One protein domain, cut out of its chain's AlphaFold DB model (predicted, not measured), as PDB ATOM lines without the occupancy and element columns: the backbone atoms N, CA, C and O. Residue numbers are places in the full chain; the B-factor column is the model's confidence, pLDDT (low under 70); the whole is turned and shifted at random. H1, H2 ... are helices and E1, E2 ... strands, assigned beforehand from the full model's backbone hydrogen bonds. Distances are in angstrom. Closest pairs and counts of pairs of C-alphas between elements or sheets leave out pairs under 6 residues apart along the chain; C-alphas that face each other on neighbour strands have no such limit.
ATOM      1  N   ILE A   3     404.856 268.749 398.614       97.62
ATOM      2  CA  ILE A   3     404.839 267.408 398.026       97.62
ATOM      3  C   ILE A   3     403.958 267.414 396.780       97.62
ATOM      4  O   ILE A   3     402.853 267.966 396.784       97.62
ATOM      5  N   ASN A   4     404.458 266.806 395.707       98.50
ATOM      6  CA  ASN A   4     403.750 266.684 394.445       98.50
ATOM      7  C   ASN A   4     402.907 265.400 394.388       98.50
ATOM      8  O   ASN A   4     403.397 264.288 394.591       98.50
ATOM      9  N   PHE A   5     401.626 265.569 394.085       98.56
ATOM     10  CA  PHE A   5     400.630 264.509 394.072       98.56
ATOM     11  C   PHE A   5     399.872 264.476 392.751       98.56
ATOM     12  O   PHE A   5     399.696 265.498 392.092       98.56
ATOM     13  N   GLU A   6     399.335 263.308 392.421       98.75
ATOM     14  CA  GLU A   6     398.298 263.134 391.409       98.75
ATOM     15  C   GLU A   6     396.989 262.729 392.093       98.75
ATOM     16  O   GLU A   6     396.947 261.775 392.873       98.75
ATOM     17  N   CYS A   7     395.897 263.449 391.832       98.75
ATOM     18  CA  CYS A   7     394.600 263.111 392.412       98.75
ATOM     19  C   CYS A   7     393.991 261.887 391.724       98.75
ATOM     20  O   CYS A   7     393.698 261.939 390.532       98.75
ATOM     21  N   LYS A   8     393.642 260.837 392.480       98.62
ATOM     22  CA  LYS A   8     392.978 259.646 391.913       98.62
ATOM     23  C   LYS A   8     391.589 259.932 391.339       98.62
ATOM     24  O   LYS A   8     391.089 259.153 390.537       98.62
ATOM     25  N   LYS A   9     390.939 261.018 391.779       98.38
ATOM     26  CA  LYS A   9     389.581 261.379 391.351       98.38
ATOM     27  C   LYS A   9     389.563 262.152 390.032       98.38
ATOM     28  O   LYS A   9     388.782 261.805 389.155       98.38
ATOM     29  N   CYS A  10     390.358 263.216 389.914       98.56
ATOM     30  CA  CYS A  10     390.347 264.093 388.735       98.56
ATOM     31  C   CYS A  10     391.588 263.959 387.838       98.56
ATOM     32  O   CYS A  10     391.607 264.555 386.768       98.56
ATOM     33  N   GLY A  11     392.616 263.214 388.256       98.44
ATOM     34  CA  GLY A  11     393.866 263.033 387.505       98.44
ATOM     35  C   GLY A  11     394.788 264.256 387.495       98.44
ATOM     36  O   GLY A  11     395.828 264.239 386.846       98.44
ATOM     37  N   SER A  12     394.427 265.342 388.183       98.25
ATOM     38  CA  SER A  12     395.266 266.541 388.234       98.25
ATOM     39  C   SER A  12     396.544 266.270 389.018       98.25
ATOM     40  O   SER A  12     396.484 265.745 390.134       98.25
ATOM     41  N   ILE A  13     397.674 266.699 388.459       98.56
ATOM     42  CA  ILE A  13     398.962 266.768 389.150       98.56
ATOM     43  C   ILE A  13     399.083 268.144 389.808       98.56
ATOM     44  O   ILE A  13     398.845 269.164 389.160       98.56
ATOM     45  N   PHE A  14     399.430 268.186 391.092       98.56
ATOM     46  CA  PHE A  14     399.517 269.421 391.870       98.56
ATOM     47  C   PHE A  14     400.537 269.301 393.005       98.56
ATOM     48  O   PHE A  14     400.804 268.211 393.506       98.56
ATOM     49  N   SER A  15     401.086 270.437 393.429       98.06
ATOM     50  CA  SER A  15     401.884 270.533 394.654       98.06
ATOM     51  C   SER A  15     400.995 270.974 395.812       98.06
ATOM     52  O   SER A  15     400.135 271.837 395.643       98.06
ATOM     53  N   SER A  16     401.194 270.374 396.982       97.69
ATOM     54  CA  SER A  16     400.487 270.738 398.210       97.69
ATOM     55  C   SER A  16     401.501 271.009 399.315       97.69
ATOM     56  O   SER A  16     402.397 270.192 399.538       97.69
ATOM     57  N   ASP A  17     401.342 272.119 400.038       96.94
ATOM     58  CA  ASP A  17     402.091 272.341 401.276       96.94
ATOM     59  C   ASP A  17     401.498 271.469 402.388       96.94
ATOM     60  O   ASP A  17     400.384 271.705 402.853       96.94
ATOM     61  N   VAL A  18     402.247 270.451 402.801       95.62
ATOM     62  CA  VAL A  18     401.820 269.454 403.797       95.62
ATOM     63  C   VAL A  18     402.329 269.760 405.210       95.62
ATOM     64  O   VAL A  18     402.080 269.001 406.142       95.62
ATOM     65  N   GLY A  19     403.029 270.887 405.391       94.81
ATOM     66  CA  GLY A  19     403.660 271.245 406.663       94.81
ATOM     67  C   GLY A  19     404.801 270.292 407.032       94.81
ATOM     68  O   GLY A  19     405.666 270.028 406.193       94.81
ATOM     69  N   ILE A  20     404.814 269.836 408.287       92.62
ATOM     70  CA  ILE A  20     405.733 268.815 408.812       92.62
ATOM     71  C   ILE A  20     405.179 267.422 408.495       92.62
ATOM     72  O   ILE A  20     403.977 267.187 408.623       92.62
ATOM     73  N   ILE A  21     406.066 266.497 408.131       92.25
ATOM     74  CA  ILE A  21     405.735 265.091 407.892       92.25
ATOM     75  C   ILE A  21     406.220 264.270 409.085       92.25
ATOM     76  O   ILE A  21     407.375 264.381 409.489       92.25
ATOM     77  N   LYS A  22     405.347 263.437 409.648       92.00
ATOM     78  CA  LYS A  22     405.706 262.449 410.674       92.00
ATOM     79  C   LYS A  22     405.394 261.058 410.157       92.00
ATOM     80  O   LYS A  22     404.387 260.870 409.490       92.00
ATOM     81  N   ILE A  23     406.217 260.071 410.482       90.88
ATOM     82  CA  ILE A  23     405.904 258.678 410.155       90.88
ATOM     83  C   ILE A  23     405.234 258.035 411.361       90.88
ATOM     84  O   ILE A  23     405.755 258.062 412.473       90.88
ATOM     85  N   ASN A  24     404.060 257.454 411.143       90.38
ATOM     86  CA  ASN A  24     403.398 256.660 412.158       90.38
ATOM     87  C   ASN A  24     404.143 255.325 412.324       90.38
ATOM     88  O   ASN A  24     404.157 254.511 411.406       90.38
ATOM     89  N   GLU A  25     404.718 255.075 413.499       90.31
ATOM     90  CA  GLU A  25     405.571 253.900 413.752       90.31
ATOM     91  C   GLU A  25     404.829 252.553 413.693       90.31
ATOM     92  O   GLU A  25     405.452 251.510 413.516       90.31
ATOM     93  N   GLN A  26     403.500 252.545 413.834       94.69
ATOM     94  CA  GLN A  26     402.704 251.312 413.801       94.69
ATOM     95  C   GLN A  26     402.264 250.944 412.384       94.69
ATOM     96  O   GLN A  26     402.220 249.772 412.020       94.69
ATOM     97  N   THR A  27     401.897 251.951 411.590       92.69
ATOM     98  CA  THR A  27     401.342 251.764 410.240       92.69
ATOM     99  C   THR A  27     402.351 252.046 409.132       92.69
ATOM    100  O   THR A  27     402.065 251.747 407.975       92.69
ATOM    101  N   PHE A  28     403.507 252.629 409.468       88.69
ATOM    102  CA  PHE A  28     404.519 253.134 408.535       88.69
ATOM    103  C   PHE A  28     403.957 254.113 407.492       88.69
ATOM    104  O   PHE A  28     404.487 254.245 406.390       88.69
ATOM    105  N   ARG A  29     402.862 254.807 407.829       91.31
ATOM    106  CA  ARG A  29     402.227 255.807 406.963       91.31
ATOM    107  C   ARG A  29     402.648 257.226 407.352       91.31
ATOM    108  O   ARG A  29     402.824 257.484 408.545       91.31
ATOM    109  N   PRO A  30     402.776 258.147 406.380       91.81
ATOM    110  CA  PRO A  30     403.009 259.550 406.675       91.81
ATOM    111  C   PRO A  30     401.743 260.210 407.234       91.81
ATOM    112  O   PRO A  30     400.642 260.020 406.716       91.81
ATOM    113  N   ASP A  31     401.934 260.999 408.279       92.88
ATOM    114  CA  ASP A  31     400.992 261.956 408.837       92.88
ATOM    115  C   ASP A  31     401.464 263.361 408.448       92.88
ATOM    116  O   ASP A  31     402.618 263.734 408.683       92.88
ATOM    117  N   PHE A  32     400.580 264.108 407.795       94.50
ATOM    118  CA  PHE A  32     400.848 265.457 407.316       94.50
ATOM    119  C   PHE A  32     400.201 266.463 408.263       94.50
ATOM    120  O   PHE A  32     399.003 266.376 408.523       94.50
ATOM    121  N   GLU A  33     400.966 267.451 408.735       95.69
ATOM    122  CA  GLU A  33     400.433 268.524 409.587       95.69
ATOM    123  C   GLU A  33     399.281 269.278 408.904       95.69
ATOM    124  O   GLU A  33     398.324 269.700 409.556       95.69
ATOM    125  N   LYS A  34     399.368 269.436 407.579       97.25
ATOM    126  CA  LYS A  34     398.337 270.078 406.764       97.25
ATOM    127  C   LYS A  34     397.678 269.076 405.816       97.25
ATOM    128  O   LYS A  34     398.344 268.169 405.318       97.25
ATOM    129  N   PRO A  35     396.376 269.246 405.518       97.38
ATOM    130  CA  PRO A  35     395.675 268.369 404.590       97.38
ATOM    131  C   PRO A  35     396.244 268.485 403.172       97.38
ATOM    132  O   PRO A  35     396.695 269.549 402.753       97.38
ATOM    133  N   ILE A  36     396.133 267.404 402.400       98.12
ATOM    134  CA  ILE A  36     396.422 267.420 400.964       98.12
ATOM    135  C   ILE A  36     395.245 268.097 400.260       98.12
ATOM    136  O   ILE A  36     394.112 267.618 400.349       98.12
ATOM    137  N   ILE A  37     395.491 269.207 399.563       98.19
ATOM    138  CA  ILE A  37     394.428 269.984 398.910       98.19
ATOM    139  C   ILE A  37     394.592 269.893 397.397       98.19
ATOM    140  O   ILE A  37     395.453 270.540 396.810       98.19
ATOM    141  N   CYS A  38     393.722 269.115 396.756       98.44
ATOM    142  CA  CYS A  38     393.591 269.135 395.305       98.44
ATOM    143  C   CYS A  38     392.850 270.418 394.882       98.44
ATOM    144  O   CYS A  38     391.780 270.683 395.436       98.44
ATOM    145  N   PRO A  39     393.340 271.183 393.890       97.94
ATOM    146  CA  PRO A  39     392.690 272.425 393.462       97.94
ATOM    147  C   PRO A  39     391.270 272.206 392.914       97.94
ATOM    148  O   PRO A  39     390.400 273.044 393.126       97.94
ATOM    149  N   GLU A  40     391.011 271.050 392.296       98.19
ATOM    150  CA  GLU A  40     389.709 270.729 391.696       98.19
ATOM    151  C   GLU A  40     388.763 270.014 392.672       98.19
ATOM    152  O   GLU A  40     387.547 270.198 392.640       98.19
ATOM    153  N   CYS A  41     389.306 269.158 393.543       98.31
ATOM    154  CA  CYS A  41     388.505 268.281 394.402       98.31
ATOM    155  C   CYS A  41     388.469 268.717 395.876       98.31
ATOM    156  O   CYS A  41     387.686 268.162 396.649       98.31
ATOM    157  N   GLY A  42     389.312 269.657 396.300       98.00
ATOM    158  CA  GLY A  42     389.495 270.029 397.703       98.00
ATOM    159  C   GLY A  42     390.294 268.989 398.493       98.00
ATOM    160  O   GLY A  42     391.164 268.310 397.945       98.00
ATOM    161  N   ILE A  43     389.991 268.856 399.787       98.12
ATOM    162  CA  ILE A  43     390.716 267.978 400.721       98.12
ATOM    163  C   ILE A  43     390.689 266.525 400.234       98.12
ATOM    164  O   ILE A  43     389.625 266.005 399.888       98.12
ATOM    165  N   ARG A  44     391.859 265.884 400.223       98.12
ATOM    166  CA  ARG A  44     392.073 264.468 399.906       98.12
ATOM    167  C   ARG A  44     392.832 263.783 401.039       98.12
ATOM    168  O   ARG A  44     393.670 264.393 401.701       98.12
ATOM    169  N   THR A  45     392.562 262.501 401.230       96.69
ATOM    170  CA  THR A  45     393.391 261.613 402.054       96.69
ATOM    171  C   THR A  45     394.584 261.078 401.254       96.69
ATOM    172  O   THR A  45     394.578 261.115 400.021       96.69
ATOM    173  N   ILE A  46     395.604 260.536 401.931       94.94
ATOM    174  CA  ILE A  46     396.774 259.938 401.258       94.94
ATOM    175  C   ILE A  46     396.394 258.746 400.363       94.94
ATOM    176  O   ILE A  46     397.023 258.516 399.335       94.94
ATOM    177  N   ASP A  47     395.317 258.023 400.686       96.81
ATOM    178  CA  ASP A  47     394.810 256.929 399.849       96.81
ATOM    179  C   ASP A  47     394.060 257.422 398.598       96.81
ATOM    180  O   ASP A  47     393.821 256.634 397.682       96.81
ATOM    181  N   GLU A  48     393.719 258.709 398.512       98.25
ATOM    182  CA  GLU A  48     393.036 259.333 397.369       98.25
ATOM    183  C   GLU A  48     393.991 260.042 396.398       98.25
ATOM    184  O   GLU A  48     393.545 260.667 395.427       98.25
ATOM    185  N   VAL A  49     395.299 259.934 396.625       98.25
ATOM    186  CA  VAL A  49     396.333 260.509 395.763       98.25
ATOM    187  C   VAL A  49     397.436 259.495 395.462       98.25
ATOM    188  O   VAL A  49     397.617 258.513 396.183       98.25
ATOM    189  N   PHE A  50     398.162 259.712 394.373       98.25
ATOM    190  CA  PHE A  50     399.454 259.084 394.125       98.25
ATOM    191  C   PHE A  50     400.567 260.094 394.392       98.25
ATOM    192  O   PHE A  50     400.385 261.288 394.154       98.25
ATOM    193  N   LEU A  51     401.721 259.621 394.860       97.31
ATOM    194  CA  LEU A  51     402.954 260.401 394.788       97.31
ATOM    195  C   LEU A  51     403.483 260.299 393.361       97.31
ATOM    196  O   LEU A  51     403.732 259.193 392.871       97.31
ATOM    197  N   THR A  52     403.680 261.442 392.713       98.12
ATOM    198  CA  THR A  52     404.415 261.471 391.446       98.12
ATOM    199  C   THR A  52     405.881 261.112 391.692       98.12
ATOM    200  O   THR A  52     406.314 261.002 392.840       98.12
ATOM    201  N   GLU A  53     406.678 260.950 390.637       97.81
ATOM    202  CA  GLU A  53     408.123 260.732 390.801       97.81
ATOM    203  C   GLU A  53     408.774 261.852 391.629       97.81
ATOM    204  O   GLU A  53     409.516 261.573 392.568       97.81
ATOM    205  N   LEU A  54     408.405 263.112 391.365       97.12
ATOM    206  CA  LEU A  54     408.857 264.255 392.160       97.12
ATOM    207  C   LEU A  54     408.382 264.151 393.616       97.12
ATOM    208  O   LEU A  54     409.174 264.359 394.532       97.12
ATOM    209  N   GLY A  55     407.115 263.789 393.835       96.75
ATOM    210  CA  GLY A  55     406.567 263.587 395.175       96.75
ATOM    211  C   GLY A  55     407.328 262.527 395.970       96.75
ATOM    212  O   GLY A  55     407.599 262.725 397.149       96.75
ATOM    213  N   GLN A  56     407.729 261.424 395.333       95.38
ATOM    214  CA  GLN A  56     408.527 260.372 395.974       95.38
ATOM    215  C   GLN A  56     409.921 260.872 396.370       95.38
ATOM    216  O   GLN A  56     410.365 260.612 397.490       95.38
ATOM    217  N   SER A  57     410.598 261.625 395.497       95.25
ATOM    218  CA  SER A  57     411.891 262.241 395.823       95.25
ATOM    219  C   SER A  57     411.772 263.206 397.003       95.25
ATOM    220  O   SER A  57     412.505 263.056 397.978       95.25
ATOM    221  N   GLN A  58     410.775 264.094 396.976       95.31
ATOM    222  CA  GLN A  58     410.523 265.057 398.051       95.31
ATOM    223  C   GLN A  58     410.214 264.366 399.386       95.31
ATOM    224  O   GLN A  58     410.736 264.766 400.423       95.31
ATOM    225  N   MET A  59     409.405 263.301 399.370       92.50
ATOM    226  CA  MET A  59     409.125 262.489 400.561       92.50
ATOM    227  C   MET A  59     410.388 261.819 401.108       92.50
ATOM    228  O   MET A  59     410.526 261.682 402.320       92.50
ATOM    229  N   THR A  60     411.309 261.404 400.236       90.94
ATOM    230  CA  THR A  60     412.563 260.784 400.669       90.94
ATOM    231  C   THR A  60     413.450 261.822 401.352       90.94
ATOM    232  O   THR A  60     413.850 261.602 402.491       90.94
ATOM    233  N   GLU A  61     413.675 262.978 400.719       89.00
ATOM    234  CA  GLU A  61     414.441 264.097 401.293       89.00
ATOM    235  C   GLU A  61     413.875 264.530 402.653       89.00
ATOM    236  O   GLU A  61     414.619 264.670 403.617       89.00
ATOM    237  N   ALA A  62     412.548 264.617 402.770       83.00
ATOM    238  CA  ALA A  62     411.856 264.953 404.014       83.00
ATOM    239  C   ALA A  62     412.159 264.023 405.197       83.00
ATOM    240  O   ALA A  62     412.003 264.417 406.352       83.00
ATOM    241  N   THR A  63     412.522 262.775 404.904       75.88
ATOM    242  CA  THR A  63     412.775 261.727 405.899       75.88
ATOM    243  C   THR A  63     414.260 261.437 406.106       75.88
ATOM    244  O   THR A  63     414.590 260.697 407.025       75.88
ATOM    245  N   MET A  64     415.158 262.014 405.292       71.94
ATOM    246  CA  MET A  64     416.611 261.849 405.444       71.94
ATOM    247  C   MET A  64     417.214 262.717 406.563       71.94
ATOM    248  O   MET A  64     418.321 262.428 407.008       71.94
ATOM    249  N   ASP A  65     416.500 263.745 407.031       55.50
ATOM    250  CA  ASP A  65     416.916 264.650 408.118       55.50
ATOM    251  C   ASP A  65     416.369 264.249 409.513       55.50
ATOM    252  O   ASP A  65     416.381 265.067 410.439       55.50
TER     253      ASP A  65
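What this domain is: This is residues 3 to 65 of the 66 residues of an uncharacterized protein of Desulfobacterales bacterium (UniProt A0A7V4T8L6). A small three-stranded sheet, E2, E1 and E7, has H1 beside it at the end where E1 begins, and two little two-stranded hairpins beyond it. The hairpin of E5 and E6 packs through E5 on E2, while that of E3 and E4 lies farther along, with Ile 21 near the late part of H1. The printed part has 63 residues, with seven named strands, E1 to E7, followed by one named helix, H1. The large sheet has the order E2, E1, E7, and the three sheets are antiparallel; the class is mixed, helices and strands. The whole is compact, with a radius of gyration of the C-alphas of 11.3 A and spans of 31 by 21 by 17 A.

How they stand to each other: In the largest sheet E1, residues 3 to 7, is the inner strand. It forms a hairpin with E2, residues 13 to 17, where N 5 and O 14 are 2.8 A apart, within hydrogen-bond range. On E1, N 6 is 2.9 A from O 50 of E7, residues 49 to 51. H1, residues 53 to 64, is on this sheet but only just at its level, with a height over the sheet of 3.8 A; its closest C-alphas to E1 are Gly 55 and Asn 4, 4.2 A apart. Every O i to N i+4 pair of H1 is within hydrogen-bond range. E5, residues 36 to 38, comes closest to E2 with the C-alphas of Ile 36 and Ser 16, 5.9 A apart. E5 forms a hairpin with E6, residues 42 to 44, where N 38 and O 42 are 2.9 A apart. In the hairpin of E3, residues 21 to 23, and E4, residues 30 to 32, N 31 and O 22 are 2.7 A apart. E4 and H1 are apart.

Where its parts are: E1 begins at C-alpha 3, (404.839, 267.408, 398.026), and is 12.4 A long; E2 is 13.7 A long. H1 is 17.0 A long and ends at C-alpha 64, (416.611, 261.849, 405.444).

The domain as a whole: The C-alphas farthest apart are those of Cys 10 and Asp 65, 32.9 A. The printed part has no cut and no long link; residue 65 is under 70 in pLDDT.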